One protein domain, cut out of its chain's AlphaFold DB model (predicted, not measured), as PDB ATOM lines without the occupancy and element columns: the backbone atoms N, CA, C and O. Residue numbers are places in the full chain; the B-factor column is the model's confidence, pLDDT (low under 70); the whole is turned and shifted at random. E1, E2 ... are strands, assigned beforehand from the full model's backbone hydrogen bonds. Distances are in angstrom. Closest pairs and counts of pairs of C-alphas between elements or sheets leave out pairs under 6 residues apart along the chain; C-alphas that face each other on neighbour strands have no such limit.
ATOM      1  N   ILE A  17      -9.116 -34.354   6.905       89.81
ATOM      2  CA  ILE A  17      -7.938 -33.967   7.707       89.81
ATOM      3  C   ILE A  17      -8.190 -34.070   9.216       89.81
ATOM      4  O   ILE A  17      -7.255 -34.235   9.996       89.81
ATOM      5  N   LYS A  18      -9.453 -33.964   9.643       91.06
ATOM      6  CA  LYS A  18      -9.867 -34.067  11.046       91.06
ATOM      7  C   LYS A  18     -11.281 -34.626  11.118       91.06
ATOM      8  O   LYS A  18     -12.143 -34.234  10.332       91.06
ATOM      9  N   GLN A  19     -11.520 -35.496  12.090       91.56
ATOM     10  CA  GLN A  19     -12.855 -35.952  12.458       91.56
ATOM     11  C   GLN A  19     -13.127 -35.590  13.914       91.56
ATOM     12  O   GLN A  19     -12.254 -35.742  14.770       91.56
ATOM     13  N   GLU A  20     -14.327 -35.100  14.197       93.50
ATOM     14  CA  GLU A  20     -14.790 -34.855  15.562       93.50
ATOM     15  C   GLU A  20     -16.270 -35.198  15.701       93.50
ATOM     16  O   GLU A  20     -17.029 -35.124  14.735       93.50
ATOM     17  N   THR A  21     -16.682 -35.578  16.907       92.56
ATOM     18  CA  THR A  21     -18.097 -35.752  17.236       92.56
ATOM     19  C   THR A  21     -18.574 -34.518  17.991       92.56
ATOM     20  O   THR A  21     -18.004 -34.169  19.024       92.56
ATOM     21  N   ILE A  22     -19.634 -33.886  17.495       93.62
ATOM     22  CA  ILE A  22     -20.345 -32.803  18.182       93.62
ATOM     23  C   ILE A  22     -21.761 -33.253  18.522       93.62
ATOM     24  O   ILE A  22     -22.318 -34.127  17.861       93.62
ATOM     25  N   THR A  23     -22.366 -32.641  19.531       93.81
ATOM     26  CA  THR A  23     -23.789 -32.830  19.827       93.81
ATOM     27  C   THR A  23     -24.566 -31.648  19.268       93.81
ATOM     28  O   THR A  23     -24.250 -30.498  19.564       93.81
ATOM     29  N   SER A  24     -25.560 -31.937  18.435       94.00
ATOM     30  CA  SER A  24     -26.496 -30.959  17.880       94.00
ATOM     31  C   SER A  24     -27.874 -31.126  18.512       94.00
ATOM     32  O   SER A  24     -28.190 -32.195  19.032       94.00
ATOM     33  N   THR A  25     -28.696 -30.084  18.454       94.62
ATOM     34  CA  THR A  25     -30.095 -30.142  18.897       94.62
ATOM     35  C   THR A  25     -31.017 -29.998  17.699       94.62
ATOM     36  O   THR A  25     -30.831 -29.079  16.905       94.62
ATOM     37  N   ILE A  26     -32.034 -30.846  17.566       94.06
ATOM     38  CA  ILE A  26     -33.055 -30.653  16.526       94.06
ATOM     39  C   ILE A  26     -33.898 -29.416  16.866       94.06
ATOM     40  O   ILE A  26     -34.603 -29.406  17.879       94.06
ATOM     41  N   SER A  27     -33.836 -28.382  16.025       95.44
ATOM     42  CA  SER A  27     -34.627 -27.149  16.158       95.44
ATOM     43  C   SER A  27     -35.969 -27.232  15.430       95.44
ATOM     44  O   SER A  27     -36.934 -26.596  15.851       95.44
ATOM     45  N   TYR A  28     -36.055 -28.035  14.367       96.00
ATOM     46  CA  TYR A  28     -37.250 -28.165  13.537       96.00
ATOM     47  C   TYR A  28     -37.363 -29.564  12.925       96.00
ATOM     48  O   TYR A  28     -36.358 -30.157  12.532       96.00
ATOM     49  N   VAL A  29     -38.600 -30.052  12.816       94.88
ATOM     50  CA  VAL A  29     -38.970 -31.267  12.083       94.88
ATOM     51  C   VAL A  29     -40.179 -30.930  11.216       94.88
ATOM     52  O   VAL A  29     -41.237 -30.583  11.743       94.88
ATOM     53  N   GLY A  30     -40.008 -30.998   9.901       93.56
ATOM     54  CA  GLY A  30     -41.065 -30.790   8.921       93.56
ATOM     55  C   GLY A  30     -41.959 -32.013   8.740       93.56
ATOM     56  O   GLY A  30     -41.744 -33.076   9.329       93.56
ATOM     57  N   GLU A  31     -42.971 -31.863   7.888       91.31
ATOM     58  CA  GLU A  31     -43.835 -32.983   7.516       91.31
ATOM     59  C   GLU A  31     -43.034 -34.071   6.776       91.31
ATOM     60  O   GLU A  31     -42.159 -33.755   5.961       91.31
ATOM     61  N   PRO A  32     -43.304 -35.363   7.039       90.38
ATOM     62  CA  PRO A  32     -42.606 -36.440   6.357       90.38
ATOM     63  C   PRO A  32     -42.961 -36.464   4.868       90.38
ATOM     64  O   PRO A  32     -44.130 -36.553   4.494       90.38
ATOM     65  N   THR A  33     -41.942 -36.490   4.013       91.81
ATOM     66  CA  THR A  33     -42.083 -36.820   2.590       91.81
ATOM     67  C   THR A  33     -41.662 -38.266   2.328       91.81
ATOM     68  O   THR A  33     -41.123 -38.942   3.204       91.81
ATOM     69  N   THR A  34     -41.906 -38.773   1.122       90.50
ATOM     70  CA  THR A  34     -41.472 -40.118   0.722       90.50
ATOM     71  C   THR A  34     -40.284 -40.031  -0.233       90.50
ATOM     72  O   THR A  34     -40.418 -39.528  -1.344       90.50
ATOM     73  N   ILE A  35     -39.133 -40.574   0.173       86.94
ATOM     74  CA  ILE A  35     -37.925 -40.699  -0.658       86.94
ATOM     75  C   ILE A  35     -37.587 -42.185  -0.775       86.94
ATOM     76  O   ILE A  35     -37.403 -42.868   0.232       86.94
ATOM     77  N   ASN A  36     -37.513 -42.711  -2.002       87.75
ATOM     78  CA  ASN A  36     -37.223 -44.128  -2.271       87.75
ATOM     79  C   ASN A  36     -38.118 -45.106  -1.476       87.75
ATOM     80  O   ASN A  36     -37.647 -46.123  -0.968       87.75
ATOM     81  N   GLY A  37     -39.407 -44.775  -1.326       87.50
ATOM     82  CA  GLY A  37     -40.384 -45.598  -0.602       87.50
ATOM     83  C   GLY A  37     -40.261 -45.566   0.926       87.50
ATOM     84  O   GLY A  37     -40.906 -46.368   1.597       87.50
ATOM     85  N   LYS A  38     -39.445 -44.668   1.489       86.44
ATOM     86  CA  LYS A  38     -39.283 -44.481   2.937       86.44
ATOM     87  C   LYS A  38     -39.691 -43.072   3.350       86.44
ATOM     88  O   LYS A  38     -39.455 -42.123   2.604       86.44
ATOM     89  N   SER A  39     -40.256 -42.942   4.549       88.88
ATOM     90  CA  SER A  39     -40.501 -41.638   5.166       88.88
ATOM     91  C   SER A  39     -39.173 -40.926   5.420       88.88
ATOM     92  O   SER A  39     -38.266 -41.493   6.029       88.88
ATOM     93  N   ALA A  40     -39.073 -39.691   4.950       91.88
ATOM     94  CA  ALA A  40     -37.945 -38.800   5.139       91.88
ATOM     95  C   ALA A  40     -38.454 -37.499   5.759       91.88
ATOM     96  O   ALA A  40     -39.417 -36.915   5.267       91.88
ATOM     97  N   TYR A  41     -37.809 -37.055   6.828       92.88
ATOM     98  CA  TYR A  41     -38.188 -35.849   7.554       92.88
ATOM     99  C   TYR A  41     -37.180 -34.751   7.249       92.88
ATOM    100  O   TYR A  41     -35.983 -34.943   7.483       92.88
ATOM    101  N   ASP A  42     -37.661 -33.615   6.749       94.38
ATOM    102  CA  ASP A  42     -36.862 -32.394   6.683       94.38
ATOM    103  C   ASP A  42     -36.574 -31.942   8.116       94.38
ATOM    104  O   ASP A  42     -37.492 -31.644   8.881       94.38
ATOM    105  N   THR A  43     -35.310 -31.991   8.517       94.81
ATOM    106  CA  THR A  43     -34.904 -31.782   9.903       94.81
ATOM    107  C   THR A  43     -33.809 -30.737   9.957       94.81
ATOM    108  O   THR A  43     -32.799 -30.845   9.257       94.81
ATOM    109  N   ARG A  44     -33.972 -29.747  10.837       96.25
ATOM    110  CA  ARG A  44     -32.937 -28.741  11.082       96.25
ATOM    111  C   ARG A  44     -32.263 -28.970  12.418       96.25
ATOM    112  O   ARG A  44     -32.916 -29.205  13.436       96.25
ATOM    113  N   PHE A  45     -30.942 -28.904  12.388       95.06
ATOM    114  CA  PHE A  45     -30.054 -29.177  13.502       95.06
ATOM    115  C   PHE A  45     -29.324 -27.897  13.870       95.06
ATOM    116  O   PHE A  45     -28.587 -27.340  13.056       95.06
ATOM    117  N   LYS A  46     -29.494 -27.458  15.111       96.56
ATOM    118  CA  LYS A  46     -28.732 -26.366  15.695       96.56
ATOM    119  C   LYS A  46     -27.423 -26.907  16.259       96.56
ATOM    120  O   LYS A  46     -27.423 -27.774  17.140       96.56
ATOM    121  N   LEU A  47     -26.313 -26.425  15.717       94.31
ATOM    122  CA  LEU A  47     -24.963 -26.757  16.161       94.31
ATOM    123  C   LEU A  47     -24.567 -25.929  17.403       94.31
ATOM    124  O   LEU A  47     -25.223 -24.932  17.708       94.31
ATOM    125  N   PRO A  48     -23.480 -26.296  18.114       91.69
ATOM    126  CA  PRO A  48     -23.001 -25.540  19.278       91.69
ATOM    127  C   PRO A  48     -22.585 -24.089  18.992       91.69
ATOM    128  O   PRO A  48     -22.536 -23.285  19.914       91.69
ATOM    129  N   ASP A  49     -22.265 -23.762  17.739       91.00
ATOM    130  CA  ASP A  49     -21.913 -22.411  17.283       91.00
ATOM    131  C   ASP A  49     -23.130 -21.622  16.758       91.00
ATOM    132  O   ASP A  49     -22.965 -20.647  16.031       91.00
ATOM    133  N   ASP A  50     -24.345 -22.064  17.102       89.62
ATOM    134  CA  ASP A  50     -25.635 -21.542  16.637       89.62
ATOM    135  C   ASP A  50     -25.893 -21.664  15.123       89.62
ATOM    136  O   ASP A  50     -26.948 -21.234  14.647       89.62
ATOM    137  N   THR A  51     -25.002 -22.309  14.362       91.75
ATOM    138  CA  THR A  51     -25.244 -22.618  12.948       91.75
ATOM    139  C   THR A  51     -26.397 -23.610  12.814       91.75
ATOM    140  O   THR A  51     -26.467 -24.598  13.548       91.75
ATOM    141  N   GLU A  52     -27.279 -23.386  11.842       94.06
ATOM    142  CA  GLU A  52     -28.355 -24.318  11.502       94.06
ATOM    143  C   GLU A  52     -27.975 -25.142  10.264       94.06
ATOM    144  O   GLU A  52     -27.545 -24.601   9.244       94.06
ATOM    145  N   VAL A  53     -28.113 -26.465  10.367       93.19
ATOM    146  CA  VAL A  53     -27.856 -27.417   9.281       93.19
ATOM    147  C   VAL A  53     -29.144 -28.161   8.960       93.19
ATOM    148  O   VAL A  53     -29.755 -28.756   9.842       93.19
ATOM    149  N   GLU A  54     -29.541 -28.154   7.692       93.94
ATOM    150  CA  GLU A  54     -30.703 -28.886   7.187       93.94
ATOM    151  C   GLU A  54     -30.279 -30.269   6.671       93.94
ATOM    152  O   GLU A  54     -29.324 -30.387   5.896       93.94
ATOM    153  N   MET A  55     -30.962 -31.331   7.111       91.94
ATOM    154  CA  MET A  55     -30.726 -32.704   6.657       91.94
ATOM    155  C   MET A  55     -32.035 -33.497   6.577       91.94
ATOM    156  O   MET A  55     -32.887 -33.418   7.459       91.94
ATOM    157  N   TRP A  56     -32.144 -34.356   5.561       91.31
ATOM    158  CA  TRP A  56     -33.219 -35.342   5.464       91.31
ATOM    159  C   TRP A  56     -32.907 -36.569   6.324       91.31
ATOM    160  O   TRP A  56     -31.941 -37.293   6.066       91.31
ATOM    161  N   VAL A  57     -33.746 -36.840   7.322       91.25
ATOM    162  CA  VAL A  57     -33.608 -38.007   8.206       91.25
ATOM    163  C   VAL A  57     -34.575 -39.097   7.756       91.25
ATOM    164  O   VAL A  57     -35.788 -38.915   7.794       91.25
ATOM    165  N   MET A  58     -34.039 -40.235   7.308       86.88
ATOM    166  CA  MET A  58     -34.817 -41.328   6.697       86.88
ATOM    167  C   MET A  58     -34.946 -42.584   7.576       86.88
ATOM    168  O   MET A  58     -35.491 -43.595   7.130       86.88
ATOM    169  N   GLN A  59     -34.382 -42.579   8.786       78.00
ATOM    170  CA  GLN A  59     -34.241 -43.779   9.614       78.00
ATOM    171  C   GLN A  59     -34.720 -43.545  11.048       78.00
ATOM    172  O   GLN A  59     -34.608 -42.440  11.559       78.00
ATOM    173  N   SER A  60     -35.225 -44.613  11.683       71.69
ATOM    174  CA  SER A  60     -35.507 -44.656  13.121       71.69
ATOM    175  C   SER A  60     -34.207 -44.530  13.939       71.69
ATOM    176  O   SER A  60     -33.235 -45.214  13.605       71.69
ATOM    177  N   PRO A  61     -34.176 -43.730  15.020       78.31
ATOM    178  CA  PRO A  61     -35.316 -43.030  15.618       78.31
ATOM    179  C   PRO A  61     -35.854 -41.875  14.765       78.31
ATOM    180  O   PRO A  61     -35.097 -41.161  14.122       78.31
ATOM    181  N   TYR A  62     -37.181 -41.699  14.752       85.94
ATOM    182  CA  TYR A  62     -37.792 -40.555  14.074       85.94
ATOM    183  C   TYR A  62     -37.391 -39.255  14.777       85.94
ATOM    184  O   TYR A  62     -37.468 -39.212  16.009       85.94
ATOM    185  N   PRO A  63     -36.994 -38.212  14.025       90.69
ATOM    186  CA  PRO A  63     -36.530 -36.968  14.615       90.69
ATOM    187  C   PRO A  63     -37.641 -36.284  15.407       90.69
ATOM    188  O   PRO A  63     -38.783 -36.193  14.950       90.69
ATOM    189  N   LYS A  64     -37.301 -35.776  16.592       91.31
ATOM    190  CA  LYS A  64     -38.171 -34.920  17.400       91.31
ATOM    191  C   LYS A  64     -37.445 -33.636  17.766       91.31
ATOM    192  O   LYS A  64     -36.251 -33.642  18.056       91.31
ATOM    193  N   ILE A  65     -38.186 -32.531  17.796       92.81
ATOM    194  CA  ILE A  65     -37.664 -31.246  18.273       92.81
ATOM    195  C   ILE A  65     -37.133 -31.425  19.702       92.81
ATOM    196  O   ILE A  65     -37.810 -32.000  20.554       92.81
ATOM    197  N   GLY A  66     -35.917 -30.936  19.946       91.81
ATOM    198  CA  GLY A  66     -35.214 -31.062  21.223       91.81
ATOM    199  C   GLY A  66     -34.312 -32.293  21.351       91.81
ATOM    200  O   GLY A  66     -33.500 -32.328  22.281       91.81
ATOM    201  N   ASP A  67     -34.383 -33.266  20.431       91.19
ATOM    202  CA  ASP A  67     -33.469 -34.412  20.447       91.19
ATOM    203  C   ASP A  67     -32.010 -33.943  20.360       91.19
ATOM    204  O   ASP A  67     -31.649 -33.104  19.528       91.19
ATOM    205  N   GLN A  68     -31.168 -34.532  21.212       91.94
ATOM    206  CA  GLN A  68     -29.720 -34.356  21.177       91.94
ATOM    207  C   GLN A  68     -29.121 -35.398  20.233       91.94
ATOM    208  O   GLN A  68     -29.060 -36.590  20.551       91.94
ATOM    209  N   VAL A  69     -28.680 -34.949  19.061       92.25
ATOM    210  CA  VAL A  69     -28.194 -35.820  17.990       92.25
ATOM    211  C   VAL A  69     -26.682 -35.675  17.848       92.25
ATOM    212  O   VAL A  69     -26.198 -34.584  17.523       92.25
ATOM    213  N   PRO A  70     -25.911 -36.751  18.078       92.69
ATOM    214  CA  PRO A  70     -24.480 -36.744  17.827       92.69
ATOM    215  C   PRO A  70     -24.217 -36.736  16.319       92.69
ATOM    216  O   PRO A  70     -24.713 -37.586  15.576       92.69
ATOM    217  N   LEU A  71     -23.415 -35.774  15.877       93.38
ATOM    218  CA  LEU A  71     -22.964 -35.629  14.501       93.38
ATOM    219  C   LEU A  71     -21.457 -35.872  14.436       93.38
ATOM    220  O   LEU A  71     -20.694 -35.276  15.195       93.38
ATOM    221  N   ASN A  72     -21.029 -36.707  13.497       93.25
ATOM    222  CA  ASN A  72     -19.636 -36.804  13.089       93.25
ATOM    223  C   ASN A  72     -19.370 -35.743  12.019       93.25
ATOM    224  O   ASN A  72     -20.030 -35.720  10.976       93.25
ATOM    225  N   VAL A  73     -18.417 -34.860  12.301       93.31
ATOM    226  CA  VAL A  73     -18.000 -33.772  11.418       93.31
ATOM    227  C   VAL A  73     -16.650 -34.125  10.822       93.31
ATOM    228  O   VAL A  73     -15.655 -34.263  11.535       93.31
ATOM    229  N   GLU A  74     -16.620 -34.260   9.503       93.38
ATOM    230  CA  GLU A  74     -15.393 -34.436   8.733       93.38
ATOM    231  C   GLU A  74     -14.959 -33.067   8.208       93.38
ATOM    232  O   GLU A  74     -15.669 -32.436   7.420       93.38
ATOM    233  N   HIS A  75     -13.792 -32.602   8.648       91.00
ATOM    234  CA  HIS A  75     -13.144 -31.415   8.097       91.00
ATOM    235  C   HIS A  75     -12.294 -31.856   6.916       91.00
ATOM    236  O   HIS A  75     -11.427 -32.719   7.063       91.00
ATOM    237  N   LEU A  76     -12.554 -31.286   5.745       90.00
ATOM    238  CA  LEU A  76     -11.857 -31.625   4.510       90.00
ATOM    239  C   LEU A  76     -10.693 -30.660   4.261       90.00
ATOM    240  O   LEU A  76     -10.732 -29.499   4.675       90.00
ATOM    241  N   SER A  77      -9.679 -31.108   3.518       88.06
ATOM    242  CA  SER A  77      -8.498 -30.298   3.164       88.06
ATOM    243  C   SER A  77      -8.812 -28.997   2.405       88.06
ATOM    244  O   SER A  77      -8.007 -28.072   2.400       88.06
ATOM    245  N   ASN A  78      -9.998 -28.897   1.800       87.88
ATOM    246  CA  ASN A  78     -10.487 -27.707   1.100       87.88
ATOM    247  C   ASN A  78     -11.252 -26.714   2.004       87.88
ATOM    248  O   ASN A  78     -11.853 -25.769   1.494       87.88
ATOM    249  N   GLY A  79     -11.295 -26.949   3.320       86.31
ATOM    250  CA  GLY A  79     -12.004 -26.111   4.292       86.31
ATOM    251  C   GLY A  79     -13.511 -26.374   4.409       86.31
ATOM    252  O   GLY A  79     -14.167 -25.763   5.252       86.31
ATOM    253  N   LYS A  80     -14.082 -27.282   3.605       88.75
ATOM    254  CA  LYS A  80     -15.485 -27.701   3.746       88.75
ATOM    255  C   LYS A  80     -15.651 -28.667   4.918       88.75
ATOM    256  O   LYS A  80     -14.732 -29.404   5.274       88.75
ATOM    257  N   LYS A  81     -16.864 -28.693   5.468       89.56
ATOM    258  CA  LYS A  81     -17.287 -29.633   6.507       89.56
ATOM    259  C   LYS A  81     -18.366 -30.556   5.954       89.56
ATOM    260  O   LYS A  81     -19.253 -30.098   5.235       89.56
ATOM    261  N   VAL A  82     -18.294 -31.837   6.293       90.56
ATOM    262  CA  VAL A  82     -19.349 -32.818   6.016       90.56
ATOM    263  C   VAL A  82     -19.911 -33.294   7.344       90.56
ATOM    264  O   VAL A  82     -19.160 -33.706   8.223       90.56
ATOM    265  N   TYR A  83     -21.232 -33.240   7.476       91.00
ATOM    266  CA  TYR A  83     -21.951 -33.634   8.681       91.00
ATOM    267  C   TYR A  83     -22.635 -34.975   8.442       91.00
ATOM    268  O   TYR A  83     -23.300 -35.168   7.424       91.00
ATOM    269  N   ARG A  84     -22.467 -35.912   9.375       91.38
ATOM    270  CA  ARG A  84     -23.123 -37.221   9.332       91.38
ATOM    271  C   ARG A  84     -23.719 -37.538  10.691       91.38
ATOM    272  O   ARG A  84     -23.036 -37.413  11.702       91.38
ATOM    273  N   ILE A  85     -24.966 -37.992  10.715       90.88
ATOM    274  CA  ILE A  85     -25.612 -38.440  11.950       90.88
ATOM    275  C   ILE A  85     -24.948 -39.738  12.427       90.88
ATOM    276  O   ILE A  85     -24.832 -40.700  11.664       90.88
ATOM    277  N   ASP A  86     -24.531 -39.780  13.693       89.50
ATOM    278  CA  ASP A  86     -24.091 -41.008  14.354       89.50
ATOM    279  C   ASP A  86     -25.305 -41.729  14.960       89.50
ATOM    280  O   ASP A  86     -25.618 -41.607  16.148       89.50
TER     281      ASP A  86
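AT A GLANCE: This is residues 17 to 86 of the 96 residues of an uncharacterized protein of Epsilonproteobacteria bacterium (UniProt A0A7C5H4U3). One sheet of five strands curls like part of a barrel and folds back on itself, E3 and E2 facing E4 and E5, with long E1 as the hinge. The printed part has 70 residues, 48 of them in five named strands, E1 to E5 along the chain, with no named helix; the class is all strand, and the antiparallel sheet's order is E3 E2 E1 E4 E5. It is compact, radius of gyration of the C-alphas 12.7 A, spanning 35 by 26 by 16 A.

HOW THE PARTS SIT: Start at E1, residues 17 to 35, which bends by 118 degrees at residue 31. Its residues 18 to 25 pair with E4, residues 68 to 76; look for N 22 and O 71, 2.9 A apart. Its residues 25 to 35 pair with E2, residues 38 to 46, where N 30 and O 42 are 2.8 A apart. E3, residues 52 to 57, follows in a hairpin with E2, N 43 to O 55 being 3.0 A. E1, E2 and E3 form a meander, successive antiparallel neighbours; with E4 beside E1 they make a Greek key. E5, residues 81 to 85, forms a hairpin with E4, N 72 to O 84 being 2.8 A.

IN THESE COORDINATES: Find C-alpha 17 at (-7.938, -33.967, 7.707); E1 runs 31.9 A from there. E5 ends at C-alpha 85, (-25.612, -38.440, 11.950).

THE WHOLE: The printed part has no cut, no link is long, and no printed residue is under 70 in pLDDT.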